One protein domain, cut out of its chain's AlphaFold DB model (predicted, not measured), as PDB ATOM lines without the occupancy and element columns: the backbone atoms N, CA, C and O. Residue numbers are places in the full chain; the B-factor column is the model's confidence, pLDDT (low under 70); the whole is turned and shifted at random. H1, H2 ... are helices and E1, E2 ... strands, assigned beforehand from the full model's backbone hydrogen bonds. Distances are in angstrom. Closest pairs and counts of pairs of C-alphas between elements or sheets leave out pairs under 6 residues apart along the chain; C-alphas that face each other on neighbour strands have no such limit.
ATOM      1  N   TYR A   6      51.752   6.628  -5.898       93.38
ATOM      2  CA  TYR A   6      51.234   5.914  -4.744       93.38
ATOM      3  C   TYR A   6      49.807   5.448  -5.018       93.38
ATOM      4  O   TYR A   6      49.000   6.186  -5.582       93.38
ATOM      5  N   PHE A   7      49.484   4.243  -4.556       95.25
ATOM      6  CA  PHE A   7      48.109   3.837  -4.294       95.25
ATOM      7  C   PHE A   7      47.843   3.985  -2.801       95.25
ATOM      8  O   PHE A   7      48.495   3.337  -1.977       95.25
ATOM      9  N   VAL A   8      46.889   4.841  -2.449       95.81
ATOM     10  CA  VAL A   8      46.498   5.094  -1.064       95.81
ATOM     11  C   VAL A   8      45.054   4.698  -0.835       95.81
ATOM     12  O   VAL A   8      44.157   5.095  -1.576       95.81
ATOM     13  N   LYS A   9      44.810   3.908   0.207       96.94
ATOM     14  CA  LYS A   9      43.459   3.648   0.691       96.94
ATOM     15  C   LYS A   9      43.113   4.719   1.718       96.94
ATOM     16  O   LYS A   9      43.690   4.736   2.802       96.94
ATOM     17  N   VAL A  10      42.200   5.617   1.362       96.25
ATOM     18  CA  VAL A  10      41.829   6.754   2.211       96.25
ATOM     19  C   VAL A  10      40.741   6.335   3.196       96.25
ATOM     20  O   VAL A  10      39.683   5.833   2.803       96.25
ATOM     21  N   ASN A  11      40.977   6.599   4.479       95.88
ATOM     22  CA  ASN A  11      39.973   6.518   5.525       95.88
ATOM     23  C   ASN A  11      39.051   7.742   5.436       95.88
ATOM     24  O   ASN A  11      39.231   8.739   6.138       95.88
ATOM     25  N   LEU A  12      38.041   7.670   4.565       93.56
ATOM     26  CA  LEU A  12      37.108   8.781   4.342       93.56
ATOM     27  C   LEU A  12      36.393   9.233   5.619       93.56
ATOM     28  O   LEU A  12      36.059  10.407   5.749       93.56
ATOM     29  N   ARG A  13      36.173   8.320   6.573       94.38
ATOM     30  CA  ARG A  13      35.568   8.671   7.856       94.38
ATOM     31  C   ARG A  13      36.482   9.600   8.652       94.38
ATOM     32  O   ARG A  13      36.013  10.634   9.113       94.38
ATOM     33  N   ARG A  14      37.766   9.255   8.800       95.81
ATOM     34  CA  ARG A  14      38.740  10.107   9.505       95.81
ATOM     35  C   ARG A  14      38.943  11.441   8.802       95.81
ATOM     36  O   ARG A  14      38.933  12.465   9.473       95.81
ATOM     37  N   PHE A  15      39.008  11.429   7.475       95.06
ATOM     38  CA  PHE A  15      39.120  12.644   6.674       95.06
ATOM     39  C   PHE A  15      37.955  13.620   6.932       95.06
ATOM     40  O   PHE A  15      38.162  14.793   7.229       95.06
ATOM     41  N   VAL A  16      36.713  13.121   6.920       94.62
ATOM     42  CA  VAL A  16      35.516  13.920   7.241       94.62
ATOM     43  C   VAL A  16      35.508  14.394   8.701       94.62
ATOM     44  O   VAL A  16      35.149  15.539   8.979       94.62
ATOM     45  N   GLU A  17      35.895  13.534   9.649       95.06
ATOM     46  CA  GLU A  17      35.990  13.895  11.070       95.06
ATOM     47  C   GLU A  17      37.007  15.027  11.304       95.06
ATOM     48  O   GLU A  17      36.731  15.935  12.092       95.06
ATOM     49  N   ASN A  18      38.146  14.996  10.610       94.56
ATOM     50  CA  ASN A  18      39.187  16.017  10.695       94.56
ATOM     51  C   ASN A  18      38.737  17.343  10.080       94.56
ATOM     52  O   ASN A  18      38.800  18.362  10.766       94.56
ATOM     53  N   ALA A  19      38.178  17.331   8.867       92.38
ATOM     54  CA  ALA A  19      37.651  18.547   8.244       92.38
ATOM     55  C   ALA A  19      36.590  19.223   9.135       92.38
ATOM     56  O   ALA A  19      36.635  20.428   9.386       92.38
ATOM     57  N   ARG A  20      35.691  18.430   9.739       92.62
ATOM     58  CA  ARG A  20      34.685  18.947  10.678       92.62
ATOM     59  C   ARG A  20      35.306  19.610  11.908       92.62
ATOM     60  O   ARG A  20      34.773  20.613  12.380       92.62
ATOM     61  N   ARG A  21      36.390  19.051  12.455       92.00
ATOM     62  CA  ARG A  21      37.109  19.636  13.604       92.00
ATOM     63  C   ARG A  21      37.754  20.977  13.264       92.00
ATOM     64  O   ARG A  21      37.916  21.798  14.158       92.00
ATOM     65  N   GLU A  22      38.067  21.200  11.995       90.19
ATOM     66  CA  GLU A  22      38.702  22.423  11.491       90.19
ATOM     67  C   GLU A  22      37.702  23.481  11.030       90.19
ATOM     68  O   GLU A  22      38.092  24.561  10.600       90.19
ATOM     69  N   GLY A  23      36.404  23.206  11.186       91.06
ATOM     70  CA  GLY A  23      35.333  24.132  10.832       91.06
ATOM     71  C   GLY A  23      34.763  23.922   9.432       91.06
ATOM     72  O   GLY A  23      33.859  24.658   9.042       91.06
ATOM     73  N   GLU A  24      35.207  22.893   8.705       85.31
ATOM     74  CA  GLU A  24      34.704  22.532   7.378       85.31
ATOM     75  C   GLU A  24      33.925  21.206   7.431       85.31
ATOM     76  O   GLU A  24      34.487  20.124   7.241       85.31
ATOM     77  N   PRO A  25      32.609  21.222   7.716       83.69
ATOM     78  CA  PRO A  25      31.820  19.998   7.754       83.69
ATOM     79  C   PRO A  25      31.646  19.419   6.341       83.69
ATOM     80  O   PRO A  25      30.722  19.777   5.610       83.69
ATOM     81  N   LEU A  26      32.527  18.493   5.961       89.50
ATOM     82  CA  LEU A  26      32.428  17.757   4.702       89.50
ATOM     83  C   LEU A  26      31.440  16.592   4.816       89.50
ATOM     84  O   LEU A  26      31.418  15.864   5.808       89.50
ATOM     85  N   THR A  27      30.651  16.362   3.766       90.88
ATOM     86  CA  THR A  27      29.995  15.062   3.565       90.88
ATOM     87  C   THR A  27      30.986  14.084   2.920       90.88
ATOM     88  O   THR A  27      31.976  14.524   2.324       90.88
ATOM     89  N   PRO A  28      30.750  12.760   2.982       88.00
ATOM     90  CA  PRO A  28      31.585  11.788   2.276       88.00
ATOM     91  C   PRO A  28      31.710  12.065   0.770       88.00
ATOM     92  O   PRO A  28      32.764  11.831   0.182       88.00
ATOM     93  N   GLU A  29      30.657  12.575   0.136       90.62
ATOM     94  CA  GLU A  29      30.641  12.931  -1.284       90.62
ATOM     95  C   GLU A  29      31.542  14.137  -1.548       90.62
ATOM     96  O   GLU A  29      32.409  14.070  -2.422       90.62
ATOM     97  N   SER A  30      31.401  15.201  -0.753       92.56
ATOM     98  CA  SER A  30      32.254  16.386  -0.853       92.56
ATOM     99  C   SER A  30      33.715  16.044  -0.574       92.56
ATOM    100  O   SER A  30      34.582  16.461  -1.332       92.56
ATOM    101  N   ALA A  31      34.004  15.201   0.421       92.50
ATOM    102  CA  ALA A  31      35.357  14.718   0.696       92.50
ATOM    103  C   ALA A  31      36.016  14.083  -0.540       92.50
ATOM    104  O   ALA A  31      37.154  14.403  -0.871       92.50
ATOM    105  N   LYS A  32      35.288  13.243  -1.288       93.81
ATOM    106  CA  LYS A  32      35.796  12.664  -2.544       93.81
ATOM    107  C   LYS A  32      36.067  13.726  -3.615       93.81
ATOM    108  O   LYS A  32      36.986  13.542  -4.412       93.81
ATOM    109  N   LEU A  33      35.290  14.809  -3.659       94.12
ATOM    110  CA  LEU A  33      35.541  15.931  -4.570       94.12
ATOM    111  C   LEU A  33      36.827  16.680  -4.202       94.12
ATOM    112  O   LEU A  33      37.604  16.985  -5.101       94.12
ATOM    113  N   TYR A  34      37.094  16.898  -2.911       93.00
ATOM    114  CA  TYR A  34      38.349  17.501  -2.442       93.00
ATOM    115  C   TYR A  34      39.566  16.666  -2.836       93.00
ATOM    116  O   TYR A  34      40.510  17.202  -3.409       93.00
ATOM    117  N   LEU A  35      39.512  15.345  -2.634       94.56
ATOM    118  CA  LEU A  35      40.591  14.443  -3.050       94.56
ATOM    119  C   LEU A  35      40.886  14.576  -4.552       94.56
ATOM    120  O   LEU A  35      42.042  14.699  -4.950       94.56
ATOM    121  N   ARG A  36      39.845  14.643  -5.391       94.75
ATOM    122  CA  ARG A  36      40.006  14.884  -6.835       94.75
ATOM    123  C   ARG A  36      40.603  16.254  -7.139       94.75
ATOM    124  O   ARG A  36      41.488  16.346  -7.981       94.75
ATOM    125  N   ALA A  37      40.140  17.301  -6.459       92.75
ATOM    126  CA  ALA A  37      40.649  18.660  -6.633       92.75
ATOM    127  C   ALA A  37      42.131  18.780  -6.238       92.75
ATOM    128  O   ALA A  37      42.876  19.541  -6.848       92.75
ATOM    129  N   TRP A  38      42.576  17.981  -5.268       92.44
ATOM    130  CA  TRP A  38      43.981  17.845  -4.885       92.44
ATOM    131  C   TRP A  38      44.814  17.012  -5.862       92.44
ATOM    132  O   TRP A  38      46.020  16.884  -5.668       92.44
ATOM    133  N   GLY A  39      44.211  16.448  -6.910       92.75
ATOM    134  CA  GLY A  39      44.903  15.632  -7.902       92.75
ATOM    135  C   GLY A  39      45.035  14.158  -7.516       92.75
ATOM    136  O   GLY A  39      45.894  13.469  -8.062       92.75
ATOM    137  N   LEU A  40      44.217  13.664  -6.578       94.62
ATOM    138  CA  LEU A  40      44.066  12.231  -6.350       94.62
ATOM    139  C   LEU A  40      43.032  11.662  -7.318       94.62
ATOM    140  O   LEU A  40      41.889  12.114  -7.402       94.62
ATOM    141  N   GLU A  41      43.413  10.606  -8.016       94.75
ATOM    142  CA  GLU A  41      42.561   9.968  -9.005       94.75
ATOM    143  C   GLU A  41      41.862   8.749  -8.396       94.75
ATOM    144  O   GLU A  41      42.520   7.882  -7.808       94.75
ATOM    145  N   PRO A  42      40.528   8.647  -8.509       94.62
ATOM    146  CA  PRO A  42      39.795   7.529  -7.941       94.62
ATOM    147  C   PRO A  42      40.154   6.230  -8.667       94.62
ATOM    148  O   PRO A  42      40.175   6.176  -9.895       94.62
ATOM    149  N   CYS A  43      40.391   5.173  -7.898       91.81
ATOM    150  CA  CYS A  43      40.556   3.814  -8.399       91.81
ATOM    151  C   CYS A  43      39.354   2.963  -7.946       91.81
ATOM    152  O   CYS A  43      38.202   3.383  -8.059       91.81
ATOM    153  N   LEU A  44      39.605   1.756  -7.429       88.81
ATOM    154  CA  LEU A  44      38.566   0.865  -6.927       88.81
ATOM    155  C   LEU A  44      38.223   1.184  -5.461       88.81
ATOM    156  O   LEU A  44      39.085   1.155  -4.582       88.81
ATOM    157  N   GLY A  45      36.945   1.445  -5.179       87.69
ATOM    158  CA  GLY A  45      36.465   1.714  -3.820       87.69
ATOM    159  C   GLY A  45      37.037   3.012  -3.237       87.69
ATOM    160  O   GLY A  45      36.871   4.078  -3.822       87.69
ATOM    161  N   ASN A  46      37.693   2.920  -2.074       88.69
ATOM    162  CA  ASN A  46      38.363   4.051  -1.411       88.69
ATOM    163  C   ASN A  46      39.872   4.096  -1.704       88.69
ATOM    164  O   ASN A  46      40.625   4.712  -0.948       88.69
ATOM    165  N   VAL A  47      40.324   3.405  -2.750       94.81
ATOM    166  CA  VAL A  47      41.710   3.471  -3.217       94.81
ATOM    167  C   VAL A  47      41.851   4.615  -4.212       94.81
ATOM    168  O   VAL A  47      41.014   4.789  -5.098       94.81
ATOM    169  N   TRP A  48      42.932   5.371  -4.070       96.06
ATOM    170  CA  TRP A  48      43.256   6.539  -4.870       96.06
ATOM    171  C   TRP A  48      44.681   6.445  -5.383       96.06
ATOM    172  O   TRP A  48      45.573   5.999  -4.662       96.06
ATOM    173  N   ARG A  49      44.890   6.885  -6.618       95.50
ATOM    174  CA  ARG A  49      46.211   7.061  -7.208       95.50
ATOM    175  C   ARG A  49      46.652   8.505  -7.010       95.50
ATOM    176  O   ARG A  49      45.883   9.425  -7.271       95.50
ATOM    177  N   CYS A  50      47.872   8.709  -6.539       93.88
ATOM    178  CA  CYS A  50      48.404  10.039  -6.265       93.88
ATOM    179  C   CYS A  50      49.925  10.071  -6.427       93.88
ATOM    180  O   CYS A  50      50.560   9.030  -6.581       93.88
ATOM    181  N   ASN A  51      50.519  11.261  -6.428       92.88
ATOM    182  CA  ASN A  51      51.971  11.414  -6.439       92.88
ATOM    183  C   ASN A  51      52.474  11.747  -5.027       92.88
ATOM    184  O   ASN A  51      51.696  11.886  -4.085       92.88
ATOM    185  N   GLU A  52      53.788  11.869  -4.875       89.56
ATOM    186  CA  GLU A  52      54.409  12.180  -3.582       89.56
ATOM    187  C   GLU A  52      53.944  13.501  -2.966       89.56
ATOM    188  O   GLU A  52      53.750  13.579  -1.763       89.56
ATOM    189  N   THR A  53      53.705  14.525  -3.778       89.25
ATOM    190  CA  THR A  53      53.245  15.823  -3.277       89.25
ATOM    191  C   THR A  53      51.799  15.756  -2.799       89.25
ATOM    192  O   THR A  53      51.461  16.348  -1.782       89.25
ATOM    193  N   THR A  54      50.934  15.034  -3.512       89.94
ATOM    194  CA  THR A  54      49.503  15.008  -3.195       89.94
ATOM    195  C   THR A  54      49.162  14.048  -2.063       89.94
ATOM    196  O   THR A  54      48.173  14.266  -1.367       89.94
ATOM    197  N   VAL A  55      49.986  13.021  -1.812       90.06
ATOM    198  CA  VAL A  55      49.827  12.186  -0.611       90.06
ATOM    199  C   VAL A  55      50.150  12.946   0.677       90.06
ATOM    200  O   VAL A  55      49.553  12.636   1.701       90.06
ATOM    201  N   ASP A  56      51.019  13.959   0.634       90.94
ATOM    202  CA  ASP A  56      51.386  14.759   1.813       90.94
ATOM    203  C   ASP A  56      50.269  15.716   2.269       90.94
ATOM    204  O   ASP A  56      50.321  16.249   3.377       90.94
ATOM    205  N   TYR A  57      49.227  15.914   1.454       91.50
ATOM    206  CA  TYR A  57      48.011  16.622   1.877       91.50
ATOM    207  C   TYR A  57      47.114  15.774   2.782       91.50
ATOM    208  O   TYR A  57      46.256  16.317   3.474       91.50
ATOM    209  N   LEU A  58      47.304  14.451   2.782       93.50
ATOM    210  CA  LEU A  58      46.599  13.539   3.670       93.50
ATOM    211  C   LEU A  58      47.378  13.372   4.971       93.50
ATOM    212  O   LEU A  58      48.591  13.146   4.970       93.50
ATOM    213  N   ARG A  59      46.668  13.400   6.094       94.38
ATOM    214  CA  ARG A  59      47.268  13.092   7.395       94.38
ATOM    215  C   ARG A  59      47.523  11.596   7.522       94.38
ATOM    216  O   ARG A  59      46.769  10.801   6.956       94.38
ATOM    217  N   PRO A  60      48.526  11.172   8.309       95.12
ATOM    218  CA  PRO A  60      48.809   9.752   8.502       95.12
ATOM    219  C   PRO A  60      47.584   8.929   8.932       95.12
ATOM    220  O   PRO A  60      47.379   7.831   8.425       95.12
ATOM    221  N   GLU A  61      46.729   9.458   9.809       95.31
ATOM    222  CA  GLU A  61      45.512   8.786  10.284       95.31
ATOM    223  C   GLU A  61      44.373   8.714   9.250       95.31
ATOM    224  O   GLU A  61      43.411   7.961   9.429       95.31
ATOM    225  N   GLU A  62      44.472   9.482   8.166       95.81
ATOM    226  CA  GLU A  62      43.538   9.466   7.036       95.81
ATOM    227  C   GLU A  62      43.941   8.426   5.985       95.81
ATOM    228  O   GLU A  62      43.193   8.176   5.038       95.81
ATOM    229  N   ILE A  63      45.096   7.779   6.155       96.38
ATOM    230  CA  ILE A  63      45.642   6.778   5.244       96.38
ATOM    231  C   ILE A  63      45.572   5.404   5.922       96.38
ATOM    232  O   ILE A  63      46.308   5.113   6.859       96.38
ATOM    233  N   GLU A  64      44.713   4.513   5.424       96.56
ATOM    234  CA  GLU A  64      44.659   3.121   5.904       96.56
ATOM    235  C   GLU A  64      45.821   2.288   5.355       96.56
ATOM    236  O   GLU A  64      46.290   1.342   5.984       96.56
ATOM    237  N   THR A  65      46.253   2.581   4.129       95.62
ATOM    238  CA  THR A  65      47.325   1.855   3.438       95.62
ATOM    239  C   THR A  65      47.946   2.761   2.384       95.62
ATOM    240  O   THR A  65      47.219   3.474   1.694       95.62
ATOM    241  N   LYS A  66      49.274   2.711   2.230       94.25
ATOM    242  CA  LYS A  66      50.046   3.435   1.210       94.25
ATOM    243  C   LYS A  66      51.016   2.469   0.536       94.25
ATOM    244  O   LYS A  66      51.874   1.902   1.202       94.25
ATOM    245  N   ILE A  67      50.876   2.289  -0.774       93.62
ATOM    246  CA  ILE A  67      51.730   1.425  -1.599       93.62
ATOM    247  C   ILE A  67      52.429   2.307  -2.626       93.62
ATOM    248  O   ILE A  67      51.760   3.040  -3.349       93.62
ATOM    249  N   LYS A  68      53.761   2.254  -2.678       91.56
ATOM    250  CA  LYS A  68      54.570   2.951  -3.685       91.56
ATOM    251  C   LYS A  68      54.759   2.051  -4.906       91.56
ATOM    252  O   LYS A  68      55.043   0.868  -4.726       91.56
ATOM    253  N   VAL A  69      54.614   2.620  -6.098       84.62
ATOM    254  CA  VAL A  69      54.798   1.962  -7.400       84.62
ATOM    255  C   VAL A  69      55.834   2.717  -8.218       84.62
ATOM    256  O   VAL A  69      55.851   3.972  -8.148       84.62
TER     257      VAL A  69
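This is residues 6 to 69 of the 69 residues of an uncharacterized protein of Planctomyces sp. SH-PL14 (UniProt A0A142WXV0). A small antiparallel sheet of three strands, E2, E1 and E3, makes one end of an elongated domain, and two helices, H1 and H2, crossing about perpendicular to each other, make the other. H1 and H2 each graze the sheet with part of their length, and the short H3 follows E2 directly. The printed part has 64 residues, with three named helices and three named strands in the order E1, H1, H2, E2, H3, E3, and its class is mixed, helices and strands. It is compact, with a radius of gyration of the C-alphas of 10.8 A, and spans 34 by 19 by 19 A.

Begin at the inner strand E1, residues 6 to 10, with the edge strands E2, residues 47 to 51, and E3, residues 63 to 68, as its neighbours. E2 and E1 are antiparallel at 136 degrees; look for N 8 and O 48, 2.8 A apart, within hydrogen-bond range. E1 and E3 are antiparallel at 170 degrees, with N 9 and O 65 at 2.9 A. The sheet is only just strongly twisted, with C-alphas up to 4.2 A off its best plane. H3, residues 52 to 55, completes a split strand-helix-strand unit E2, H3, E3, two strands running the same way with E1 between them, and its crossover is right-handed. H3 only grazes the sheet; the closest C-alphas of E1 and H3 are those of Tyr 6 and Glu 52, 7.1 A apart. H1, residues 12 to 21, is only just on the sheet, with 5 pairs of C-alphas within 10 A, and grazes it with residues 12 to 15. H2, residues 28 to 37, grazes it with residues 32 to 36. H1 and H2 touch, about perpendicular at 89 degrees; their closest C-alphas are those of Val 16 and Ala 31, 6.6 A apart. H3 is apart from H1 and H2. In H1 and H2 every O i to N i+4 pair is within hydrogen-bond range; H3 is too short for such a pair, and its one O i to N i+3 pair is not within range.

Find C-alpha 6 at (51.234, 5.914, -4.744), where E1 begins its 11.7 A. From C-alpha 12 at (37.108, 8.781, 4.342), H1 runs 14.3 A to C-alpha 21. H2 covers 14.4 A, E2 13.4 A and H3 5.5 A. E3 covers 13.2 A and ends at C-alpha 68, (54.570, 2.951, -3.685).

Look to Gly 23 and Val 69 for the two C-alphas farthest apart, 34.7 A. The printed part has no cut, and no link is long. Its mean pLDDT is 92.8, and no printed residue is under 70.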